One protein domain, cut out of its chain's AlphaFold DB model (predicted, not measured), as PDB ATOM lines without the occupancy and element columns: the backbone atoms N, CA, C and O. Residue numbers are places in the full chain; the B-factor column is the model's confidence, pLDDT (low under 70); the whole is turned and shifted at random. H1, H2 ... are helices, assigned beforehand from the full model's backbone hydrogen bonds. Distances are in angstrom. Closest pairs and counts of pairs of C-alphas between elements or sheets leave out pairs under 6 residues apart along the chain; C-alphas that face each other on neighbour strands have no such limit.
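Overview. This is residues 4 to 66 and 92 to 97 of the 97 residues of an uncharacterized protein of Bacillus sp. JCM 19046 (UniProt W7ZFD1). Two helices side by side, H1 and H2, make a helical hairpin, and the longest helix, H3, packs on H2 from one side of this pair and crosses it at a slant. The short helix H4 packs on H1 from the same side as H3, and a long loop, residues 34 to 46, joins H2 to H3. The printed part has 69 residues with four named helices, in the order H1, H2, H3, H4, and no named strand; the class is all helix. It is compact, with a radius of gyration of the C-alphas of 11.8 A, and the C-alphas span 31 by 30 by 19 A.

Arrangement. H1, residues 4 to 16, and H2, residues 22 to 33, touch, and their closest C-alphas, those of Ala 15 and His 22, are 5.9 A apart. They run opposite ways at a shallow tilt of 6 degrees and form a hairpin. H2 also touches H3, residues 47 to 66, with 13 pairs of C-alphas within 8 A; the closest are those of Ser 29 and Leu 53, at 5.7 A. H2 and H3 run opposite ways at a tilt of 38 degrees, only just steep, and form a second hairpin. H1 and H3 are close but not clearly touching, with their closest C-alphas, those of Phe 5 and Glu 49, 6.9 A apart; they run the same way at a shallow tilt of 32 degrees. H4, residues 92 to 96, touches H1, and the closest C-alphas, those of Glu 9 and Leu 93, are 6.3 A apart. H4 is close to H3 but not clearly touching it, with the C-alphas of Leu 52 and Trp 92 the closest at 7.2 A. H2 and H4 are apart. In H1, H2, H3 and H4 every O i to N i+4 pair is within hydrogen-bond range.

Along the chain. H1 begins at C-alpha 4, (156.075, 316.260, 208.353), and measures 18.1 A from first to last C-alpha over residues 4 to 16. H2, residues 22 to 33, measures 16.6 A. H3, residues 47 to 66, measures 28.0 A, from C-alpha 47 at (155.033, 319.354, 196.756) to C-alpha 66 at (151.286, 291.734, 193.809). H4, residues 92 to 96, ends with C-alpha 96 at (164.151, 313.540, 203.056).

Size, cuts and confidence. The two C-alphas farthest apart, those of Asp 44 and Asn 66, are 32.9 A from each other. Residues 67 to 91 are not printed, and C-alphas 66 and 92 are 20.6 A apart across the cut. The link from H1 to H2 is tight, with 5 residues, and that from H2 to H3 is long, with 13. The mean pLDDT of the printed part is 87.8, and residues 36 to 39 are under 70.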
ATOM      1  N   VAL A   4     156.515 317.483 209.039       87.88
ATOM      2  CA  VAL A   4     156.075 316.260 208.353       87.88
ATOM      3  C   VAL A   4     157.269 315.394 207.971       87.88
ATOM      4  O   VAL A   4     157.309 314.240 208.389       87.88
ATOM      5  N   PHE A   5     158.294 315.943 207.313       90.56
ATOM      6  CA  PHE A   5     159.517 315.184 207.029       90.56
ATOM      7  C   PHE A   5     160.218 314.676 208.284       90.56
ATOM      8  O   PHE A   5     160.665 313.536 208.303       90.56
ATOM      9  N   THR A   6     160.241 315.461 209.364       91.00
ATOM     10  CA  THR A   6     160.797 314.988 210.645       91.00
ATOM     11  C   THR A   6     160.016 313.778 211.178       91.00
ATOM     12  O   THR A   6     160.602 312.825 211.694       91.00
ATOM     13  N   LYS A   7     158.681 313.793 211.053       91.75
ATOM     14  CA  LYS A   7     157.829 312.681 211.492       91.75
ATOM     15  C   LYS A   7     157.995 311.456 210.586       91.75
ATOM     16  O   LYS A   7     158.129 310.354 211.113       91.75
ATOM     17  N   ILE A   8     158.055 311.639 209.266       92.50
ATOM     18  CA  ILE A   8     158.274 310.547 208.306       92.50
ATOM     19  C   ILE A   8     159.676 309.948 208.428       92.50
ATOM     20  O   ILE A   8     159.788 308.728 208.469       92.50
ATOM     21  N   GLU A   9     160.736 310.748 208.583       93.56
ATOM     22  CA  GLU A   9     162.097 310.226 208.797       93.56
ATOM     23  C   GLU A   9     162.148 309.319 210.034       93.56
ATOM     24  O   GLU A   9     162.735 308.231 210.005       93.56
ATOM     25  N   LYS A  10     161.483 309.739 211.118       94.50
ATOM     26  CA  LYS A  10     161.368 308.937 212.336       94.50
ATOM     27  C   LYS A  10     160.624 307.626 212.076       94.50
ATOM     28  O   LYS A  10     161.129 306.579 212.469       94.50
ATOM     29  N   LEU A  11     159.466 307.673 211.414       94.06
ATOM     30  CA  LEU A  11     158.670 306.480 211.106       94.06
ATOM     31  C   LEU A  11     159.434 305.506 210.201       94.06
ATOM     32  O   LEU A  11     159.461 304.313 210.485       94.06
ATOM     33  N   LEU A  12     160.121 306.001 209.170       93.50
ATOM     34  CA  LEU A  12     160.967 305.188 208.290       93.50
ATOM     35  C   LEU A  12     162.106 304.521 209.066       93.50
ATOM     36  O   LEU A  12     162.336 303.323 208.919       93.50
ATOM     37  N   THR A  13     162.781 305.269 209.940       93.81
ATOM     38  CA  THR A  13     163.851 304.726 210.790       93.81
ATOM     39  C   THR A  13     163.313 303.664 211.755       93.81
ATOM     40  O   THR A  13     163.943 302.624 211.961       93.81
ATOM     41  N   GLU A  14     162.142 303.899 212.351       94.06
ATOM     42  CA  GLU A  14     161.483 302.939 213.237       94.06
ATOM     43  C   GLU A  14     161.064 301.671 212.483       94.06
ATOM     44  O   GLU A  14     161.346 300.577 212.980       94.06
ATOM     45  N   ALA A  15     160.505 301.804 211.276       92.75
ATOM     46  CA  ALA A  15     160.125 300.689 210.407       92.75
ATOM     47  C   ALA A  15     161.347 299.864 209.974       92.75
ATOM     48  O   ALA A  15     161.344 298.646 210.124       92.75
ATOM     49  N   MET A  16     162.438 300.514 209.551       91.75
ATOM     50  CA  MET A  16     163.703 299.836 209.224       91.75
ATOM     51  C   MET A  16     164.296 299.082 210.417       91.75
ATOM     52  O   MET A  16     164.890 298.020 210.258       91.75
ATOM     53  N   SER A  17     164.138 299.619 211.629       92.88
ATOM     54  CA  SER A  17     164.571 298.944 212.860       92.88
ATOM     55  C   SER A  17     163.568 297.913 213.394       92.88
ATOM     56  O   SER A  17     163.769 297.403 214.498       92.88
ATOM     57  N   LEU A  18     162.494 297.628 212.644       88.38
ATOM     58  CA  LEU A  18     161.405 296.713 213.004       88.38
ATOM     59  C   LEU A  18     160.714 297.059 214.336       88.38
ATOM     60  O   LEU A  18     160.171 296.189 215.015       88.38
ATOM     61  N   LYS A  19     160.741 298.337 214.735       91.81
ATOM     62  CA  LYS A  19     160.024 298.833 215.924       91.81
ATOM     63  C   LYS A  19     158.540 299.054 215.658       91.81
ATOM     64  O   LYS A  19     157.745 298.961 216.589       91.81
ATOM     65  N   ILE A  20     158.198 299.367 214.411       92.06
ATOM     66  CA  ILE A  20     156.827 299.460 213.911       92.06
ATOM     67  C   ILE A  20     156.690 298.548 212.694       92.06
ATOM     68  O   ILE A  20     157.673 298.293 211.995       92.06
ATOM     69  N   ALA A  21     155.478 298.068 212.435       93.19
ATOM     70  CA  ALA A  21     155.197 297.324 211.213       93.19
ATOM     71  C   ALA A  21     155.141 298.268 210.001       93.19
ATOM     72  O   ALA A  21     154.771 299.438 210.120       93.19
ATOM     73  N   HIS A  22     155.441 297.755 208.809       92.38
ATOM     74  CA  HIS A  22     155.422 298.564 207.585       92.38
ATOM     75  C   HIS A  22     154.015 299.068 207.236       92.38
ATOM     76  O   HIS A  22     153.871 300.181 206.741       92.38
ATOM     77  N   VAL A  23     152.970 298.307 207.577       90.94
ATOM     78  CA  VAL A  23     151.580 298.772 207.461       90.94
ATOM     79  C   VAL A  23     151.310 300.005 208.334       90.94
ATOM     80  O   VAL A  23     150.655 300.940 207.888       90.94
ATOM     81  N   GLN A  24     151.894 300.074 209.537       92.00
ATOM     82  CA  GLN A  24     151.729 301.221 210.440       92.00
ATOM     83  C   GLN A  24     152.430 302.473 209.904       92.00
ATOM     84  O   GLN A  24     151.918 303.579 210.062       92.00
ATOM     85  N   LEU A  25     153.587 302.312 209.249       93.31
ATOM     86  CA  LEU A  25     154.253 303.406 208.536       93.31
ATOM     87  C   LEU A  25     153.320 304.010 207.474       93.31
ATOM     88  O   LEU A  25     153.238 305.234 207.364       93.31
ATOM     89  N   VAL A  26     152.618 303.171 206.713       91.88
ATOM     90  CA  VAL A  26     151.717 303.621 205.644       91.88
ATOM     91  C   VAL A  26     150.479 304.300 206.223       91.88
ATOM     92  O   VAL A  26     150.167 305.413 205.815       91.88
ATOM     93  N   GLU A  27     149.845 303.712 207.240       90.12
ATOM     94  CA  GLU A  27     148.702 304.326 207.931       90.12
ATOM     95  C   GLU A  27     149.043 305.712 208.502       90.12
ATOM     96  O   GLU A  27     148.268 306.660 208.373       90.12
ATOM     97  N   GLU A  28     150.212 305.863 209.132       91.56
ATOM     98  CA  GLU A  28     150.655 307.164 209.638       91.56
ATOM     99  C   GLU A  28     151.011 308.143 208.513       91.56
ATOM    100  O   GLU A  28     150.813 309.348 208.679       91.56
ATOM    101  N   SER A  29     151.498 307.647 207.372       91.06
ATOM    102  CA  SER A  29     151.761 308.470 206.185       91.06
ATOM    103  C   SER A  29     150.458 308.991 205.578       91.06
ATOM    104  O   SER A  29     150.345 310.179 205.289       91.06
ATOM    105  N   GLU A  30     149.424 308.157 205.486       88.81
ATOM    106  CA  GLU A  30     148.099 308.567 205.011       88.81
ATOM    107  C   GLU A  30     147.449 309.590 205.949       88.81
ATOM    108  O   GLU A  30     146.934 310.608 205.490       88.81
ATOM    109  N   LYS A  31     147.556 309.403 207.270       88.69
ATOM    110  CA  LYS A  31     147.110 310.417 208.248       88.69
ATOM    111  C   LYS A  31     147.857 311.743 208.113       88.69
ATOM    112  O   LYS A  31     147.335 312.784 208.500       88.69
ATOM    113  N   LEU A  32     149.098 311.716 207.627       87.94
ATOM    114  CA  LEU A  32     149.868 312.928 207.363       87.94
ATOM    115  C   LEU A  32     149.526 313.568 206.023       87.94
ATOM    116  O   LEU A  32     149.700 314.777 205.908       87.94
ATOM    117  N   LEU A  33     149.041 312.786 205.062       86.69
ATOM    118  CA  LEU A  33     148.634 313.237 203.736       86.69
ATOM    119  C   LEU A  33     147.233 313.871 203.751       86.69
ATOM    120  O   LEU A  33     147.008 314.908 203.125       86.69
ATOM    121  N   PHE A  34     146.299 313.270 204.490       84.94
ATOM    122  CA  PHE A  34     144.893 313.666 204.511       84.94
ATOM    123  C   PHE A  34     144.516 314.489 205.747       84.94
ATOM    124  O   PHE A  34     145.035 314.304 206.846       84.94
ATOM    125  N   LYS A  35     143.544 315.389 205.585       76.88
ATOM    126  CA  LYS A  35     142.851 316.045 206.699       76.88
ATOM    127  C   LYS A  35     141.945 315.024 207.391       76.88
ATOM    128  O   LYS A  35     141.126 314.393 206.720       76.88
ATOM    129  N   GLU A  36     142.043 314.933 208.721       67.00
ATOM    130  CA  GLU A  36     141.352 313.935 209.564       67.00
ATOM    131  C   GLU A  36     139.838 313.817 209.293       67.00
ATOM    132  O   GLU A  36     139.266 312.745 209.462       67.00
ATOM    133  N   GLU A  37     139.191 314.892 208.837       63.44
ATOM    134  CA  GLU A  37     137.732 314.952 208.690       63.44
ATOM    135  C   GLU A  37     137.212 314.853 207.248       63.44
ATOM    136  O   GLU A  37     136.017 314.642 207.053       63.44
ATOM    137  N   THR A  38     138.052 315.042 206.221       64.00
ATOM    138  CA  THR A  38     137.540 315.272 204.849       64.00
ATOM    139  C   THR A  38     138.147 314.396 203.763       64.00
ATOM    140  O   THR A  38     137.695 314.502 202.624       64.00
ATOM    141  N   LEU A  39     139.145 313.552 204.067       68.00
ATOM    142  CA  LEU A  39     139.944 312.835 203.049       68.00
ATOM    143  C   LEU A  39     140.518 313.774 201.965       68.00
ATOM    144  O   LEU A  39     140.986 313.330 200.921       68.00
ATOM    145  N   ALA A  40     140.475 315.086 202.203       73.31
ATOM    146  CA  ALA A  40     141.099 316.083 201.365       73.31
ATOM    147  C   ALA A  40     142.579 316.133 201.725       73.31
ATOM    148  O   ALA A  40     142.941 315.990 202.897       73.31
ATOM    149  N   LEU A  41     143.420 316.357 200.720       76.00
ATOM    150  CA  LEU A  41     144.841 316.581 200.935       76.00
ATOM    151  C   LEU A  41     145.052 317.783 201.860       76.00
ATOM    152  O   LEU A  41     144.243 318.718 201.924       76.00
ATOM    153  N   ARG A  42     146.124 317.725 202.637       77.06
ATOM    154  CA  ARG A  42     146.554 318.839 203.472       77.06
ATOM    155  C   ARG A  42     147.165 319.941 202.615       77.06
ATOM    156  O   ARG A  42     148.153 319.720 201.933       77.06
ATOM    157  N   ASP A  43     146.609 321.145 202.721       78.88
ATOM    158  CA  ASP A  43     147.071 322.311 201.952       78.88
ATOM    159  C   ASP A  43     148.379 322.914 202.507       78.88
ATOM    160  O   ASP A  43     148.896 323.886 201.963       78.88
ATOM    161  N   ASP A  44     148.878 322.398 203.635       82.19
ATOM    162  CA  ASP A  44     150.098 322.852 204.305       82.19
ATOM    163  C   ASP A  44     151.320 321.959 204.032       82.19
ATOM    164  O   ASP A  44     152.366 322.144 204.658       82.19
ATOM    165  N   LEU A  45     151.190 321.010 203.102       83.25
ATOM    166  CA  LEU A  45     152.288 320.195 202.592       83.25
ATOM    167  C   LEU A  45     153.013 320.921 201.456       83.25
ATOM    168  O   LEU A  45     152.417 321.625 200.644       83.25
ATOM    169  N   THR A  46     154.323 320.738 201.397       86.81
ATOM    170  CA  THR A  46     155.120 321.055 200.210       86.81
ATOM    171  C   THR A  46     154.950 319.963 199.155       86.81
ATOM    172  O   THR A  46     154.725 318.806 199.508       86.81
ATOM    173  N   ASP A  47     155.140 320.304 197.877       86.75
ATOM    174  CA  ASP A  47     155.033 319.354 196.756       86.75
ATOM    175  C   ASP A  47     155.842 318.064 197.001       86.75
ATOM    176  O   ASP A  47     155.344 316.963 196.793       86.75
ATOM    177  N   ASN A  48     157.060 318.191 197.541       88.50
ATOM    178  CA  ASN A  48     157.926 317.046 197.844       88.50
ATOM    179  C   ASN A  48     157.391 316.169 198.992       88.50
ATOM    180  O   ASN A  48     157.632 314.965 199.016       88.50
ATOM    181  N   GLU A  49     156.728 316.762 199.989       88.94
ATOM    182  CA  GLU A  49     156.118 315.998 201.084       88.94
ATOM    183  C   GLU A  49     154.896 315.240 200.597       88.94
ATOM    184  O   GLU A  49     154.727 314.071 200.937       88.94
ATOM    185  N   GLU A  50     154.065 315.901 199.797       89.81
ATOM    186  CA  GLU A  50     152.900 315.283 199.184       89.81
ATOM    187  C   GLU A  50     153.314 314.114 198.280       89.81
ATOM    188  O   GLU A  50     152.790 313.011 198.442       89.81
ATOM    189  N   GLU A  51     154.297 314.323 197.399       91.19
ATOM    190  CA  GLU A  51     154.811 313.295 196.486       91.19
ATOM    191  C   GLU A  51     155.362 312.085 197.251       91.19
ATOM    192  O   GLU A  51     155.007 310.947 196.942       91.19
ATOM    193  N   LEU A  52     156.160 312.313 198.301       92.38
ATOM    194  CA  LEU A  52     156.714 311.231 199.115       92.38
ATOM    195  C   LEU A  52     155.619 310.415 199.820       92.38
ATOM    196  O   LEU A  52     155.658 309.185 199.824       92.38
ATOM    197  N   LEU A  53     154.650 311.090 200.443       91.44
ATOM    198  CA  LEU A  53     153.558 310.429 201.163       91.44
ATOM    199  C   LEU A  53     152.652 309.633 200.213       91.44
ATOM    200  O   LEU A  53     152.225 308.526 200.555       91.44
ATOM    201  N   GLN A  54     152.380 310.175 199.023       91.31
ATOM    202  CA  GLN A  54     151.632 309.478 197.977       91.31
ATOM    203  C   GLN A  54     152.397 308.263 197.451       91.31
ATOM    204  O   GLN A  54     151.801 307.192 197.336       91.31
ATOM    205  N   ASP A  55     153.704 308.388 197.198       93.81
ATOM    206  CA  ASP A  55     154.528 307.264 196.741       93.81
ATOM    207  C   ASP A  55     154.544 306.134 197.780       93.81
ATOM    208  O   ASP A  55     154.302 304.983 197.426       93.81
ATOM    209  N   ILE A  56     154.690 306.437 199.078       92.50
ATOM    210  CA  ILE A  56     154.624 305.421 200.146       92.50
ATOM    211  C   ILE A  56     153.303 304.631 200.096       92.50
ATOM    212  O   ILE A  56     153.322 303.394 200.089       92.50
ATOM    213  N   SER A  57     152.157 305.321 200.038       90.56
ATOM    214  CA  SER A  57     150.836 304.668 199.991       90.56
ATOM    215  C   SER A  57     150.629 303.880 198.687       90.56
ATOM    216  O   SER A  57     150.143 302.740 198.700       90.56
ATOM    217  N   GLN A  58     151.073 304.430 197.553       91.31
ATOM    218  CA  GLN A  58     150.949 303.786 196.248       91.31
ATOM    219  C   GLN A  58     151.817 302.525 196.145       91.31
ATOM    220  O   GLN A  58     151.313 301.472 195.738       91.31
ATOM    221  N   GLN A  59     153.094 302.595 196.539       92.56
ATOM    222  CA  GLN A  59     154.004 301.446 196.516       92.56
ATOM    223  C   GLN A  59     153.506 300.330 197.434       92.56
ATOM    224  O   GLN A  59     153.543 299.160 197.050       92.56
ATOM    225  N   TRP A  60     152.972 300.667 198.612       91.06
ATOM    226  CA  TRP A  60     152.373 299.686 199.516       91.06
ATOM    227  C   TRP A  60     151.156 298.989 198.904       91.06
ATOM    228  O   TRP A  60     151.088 297.758 198.889       91.06
ATOM    229  N   SER A  61     150.230 299.757 198.326       88.19
ATOM    230  CA  SER A  61     149.036 299.216 197.666       88.19
ATOM    231  C   SER A  61     149.398 298.285 196.503       88.19
ATOM    232  O   SER A  61     148.836 297.193 196.357       88.19
ATOM    233  N   MET A  62     150.384 298.683 195.694       89.38
ATOM    234  CA  MET A  62     150.920 297.846 194.620       89.38
ATOM    235  C   MET A  62     151.597 296.590 195.171       89.38
ATOM    236  O   MET A  62     151.392 295.502 194.634       89.38
ATOM    237  N   TYR A  63     152.385 296.712 196.237       90.44
ATOM    238  CA  TYR A  63     153.085 295.587 196.845       90.44
ATOM    239  C   TYR A  63     152.116 294.547 197.400       90.44
ATOM    240  O   TYR A  63     152.266 293.366 197.085       90.44
ATOM    241  N   ILE A  64     151.085 294.973 198.135       88.00
ATOM    242  CA  ILE A  64     150.028 294.080 198.620       88.00
ATOM    243  C   ILE A  64     149.373 293.359 197.448       88.00
ATOM    244  O   ILE A  64     149.328 292.134 197.447       88.00
ATOM    245  N   THR A  65     148.927 294.099 196.430       85.25
ATOM    246  CA  THR A  65     148.209 293.523 195.278       85.25
ATOM    247  C   THR A  65     149.046 292.490 194.518       85.25
ATOM    248  O   THR A  65     148.501 291.541 193.960       85.25
ATOM    249  N   ASN A  66     150.371 292.660 194.485       85.19
ATOM    250  CA  ASN A  66     151.286 291.734 193.809       85.19
ATOM    251  C   ASN A  66     151.778 290.581 194.698       85.19
ATOM    252  O   ASN A  66     152.282 289.591 194.169       85.19
ATOM    253  N   TRP A  92     163.429 306.466 200.126       93.81
ATOM    254  CA  TRP A  92     162.601 307.485 200.785       93.81
ATOM    255  C   TRP A  92     163.378 308.290 201.830       93.81
ATOM    256  O   TRP A  92     163.294 309.516 201.854       93.81
ATOM    257  N   LEU A  93     164.210 307.640 202.651       91.56
ATOM    258  CA  LEU A  93     165.077 308.350 203.598       91.56
ATOM    259  C   LEU A  93     166.078 309.279 202.902       91.56
ATOM    260  O   LEU A  93     166.392 310.340 203.442       91.56
ATOM    261  N   LYS A  94     166.584 308.907 201.720       91.25
ATOM    262  CA  LYS A  94     167.469 309.776 200.923       91.25
ATOM    263  C   LYS A  94     166.737 310.984 200.349       91.25
ATOM    264  O   LYS A  94     167.373 312.011 200.187       91.25
ATOM    265  N   GLN A  95     165.445 310.877 200.041       88.00
ATOM    266  CA  GLN A  95     164.657 312.015 199.550       88.00
ATOM    267  C   GLN A  95     164.404 313.067 200.640       88.00
ATOM    268  O   GLN A  95     164.253 314.248 200.336       88.00
ATOM    269  N   ILE A  96     164.377 312.648 201.909       87.44
ATOM    270  CA  ILE A  96     164.151 313.540 203.056       87.44
ATOM    271  C   ILE A  96     165.425 314.300 203.470       87.44
ATOM    272  O   ILE A  96     165.332 315.390 204.044       87.44
ATOM    273  N   ARG A  97     166.603 313.715 203.228       78.56
ATOM    274  CA  ARG A  97     167.912 314.216 203.678       78.56
ATOM    275  C   ARG A  97     168.591 315.113 202.656       78.56
ATOM    276  O   ARG A  97     169.119 316.160 203.097       78.56
TER     277      ARG A  97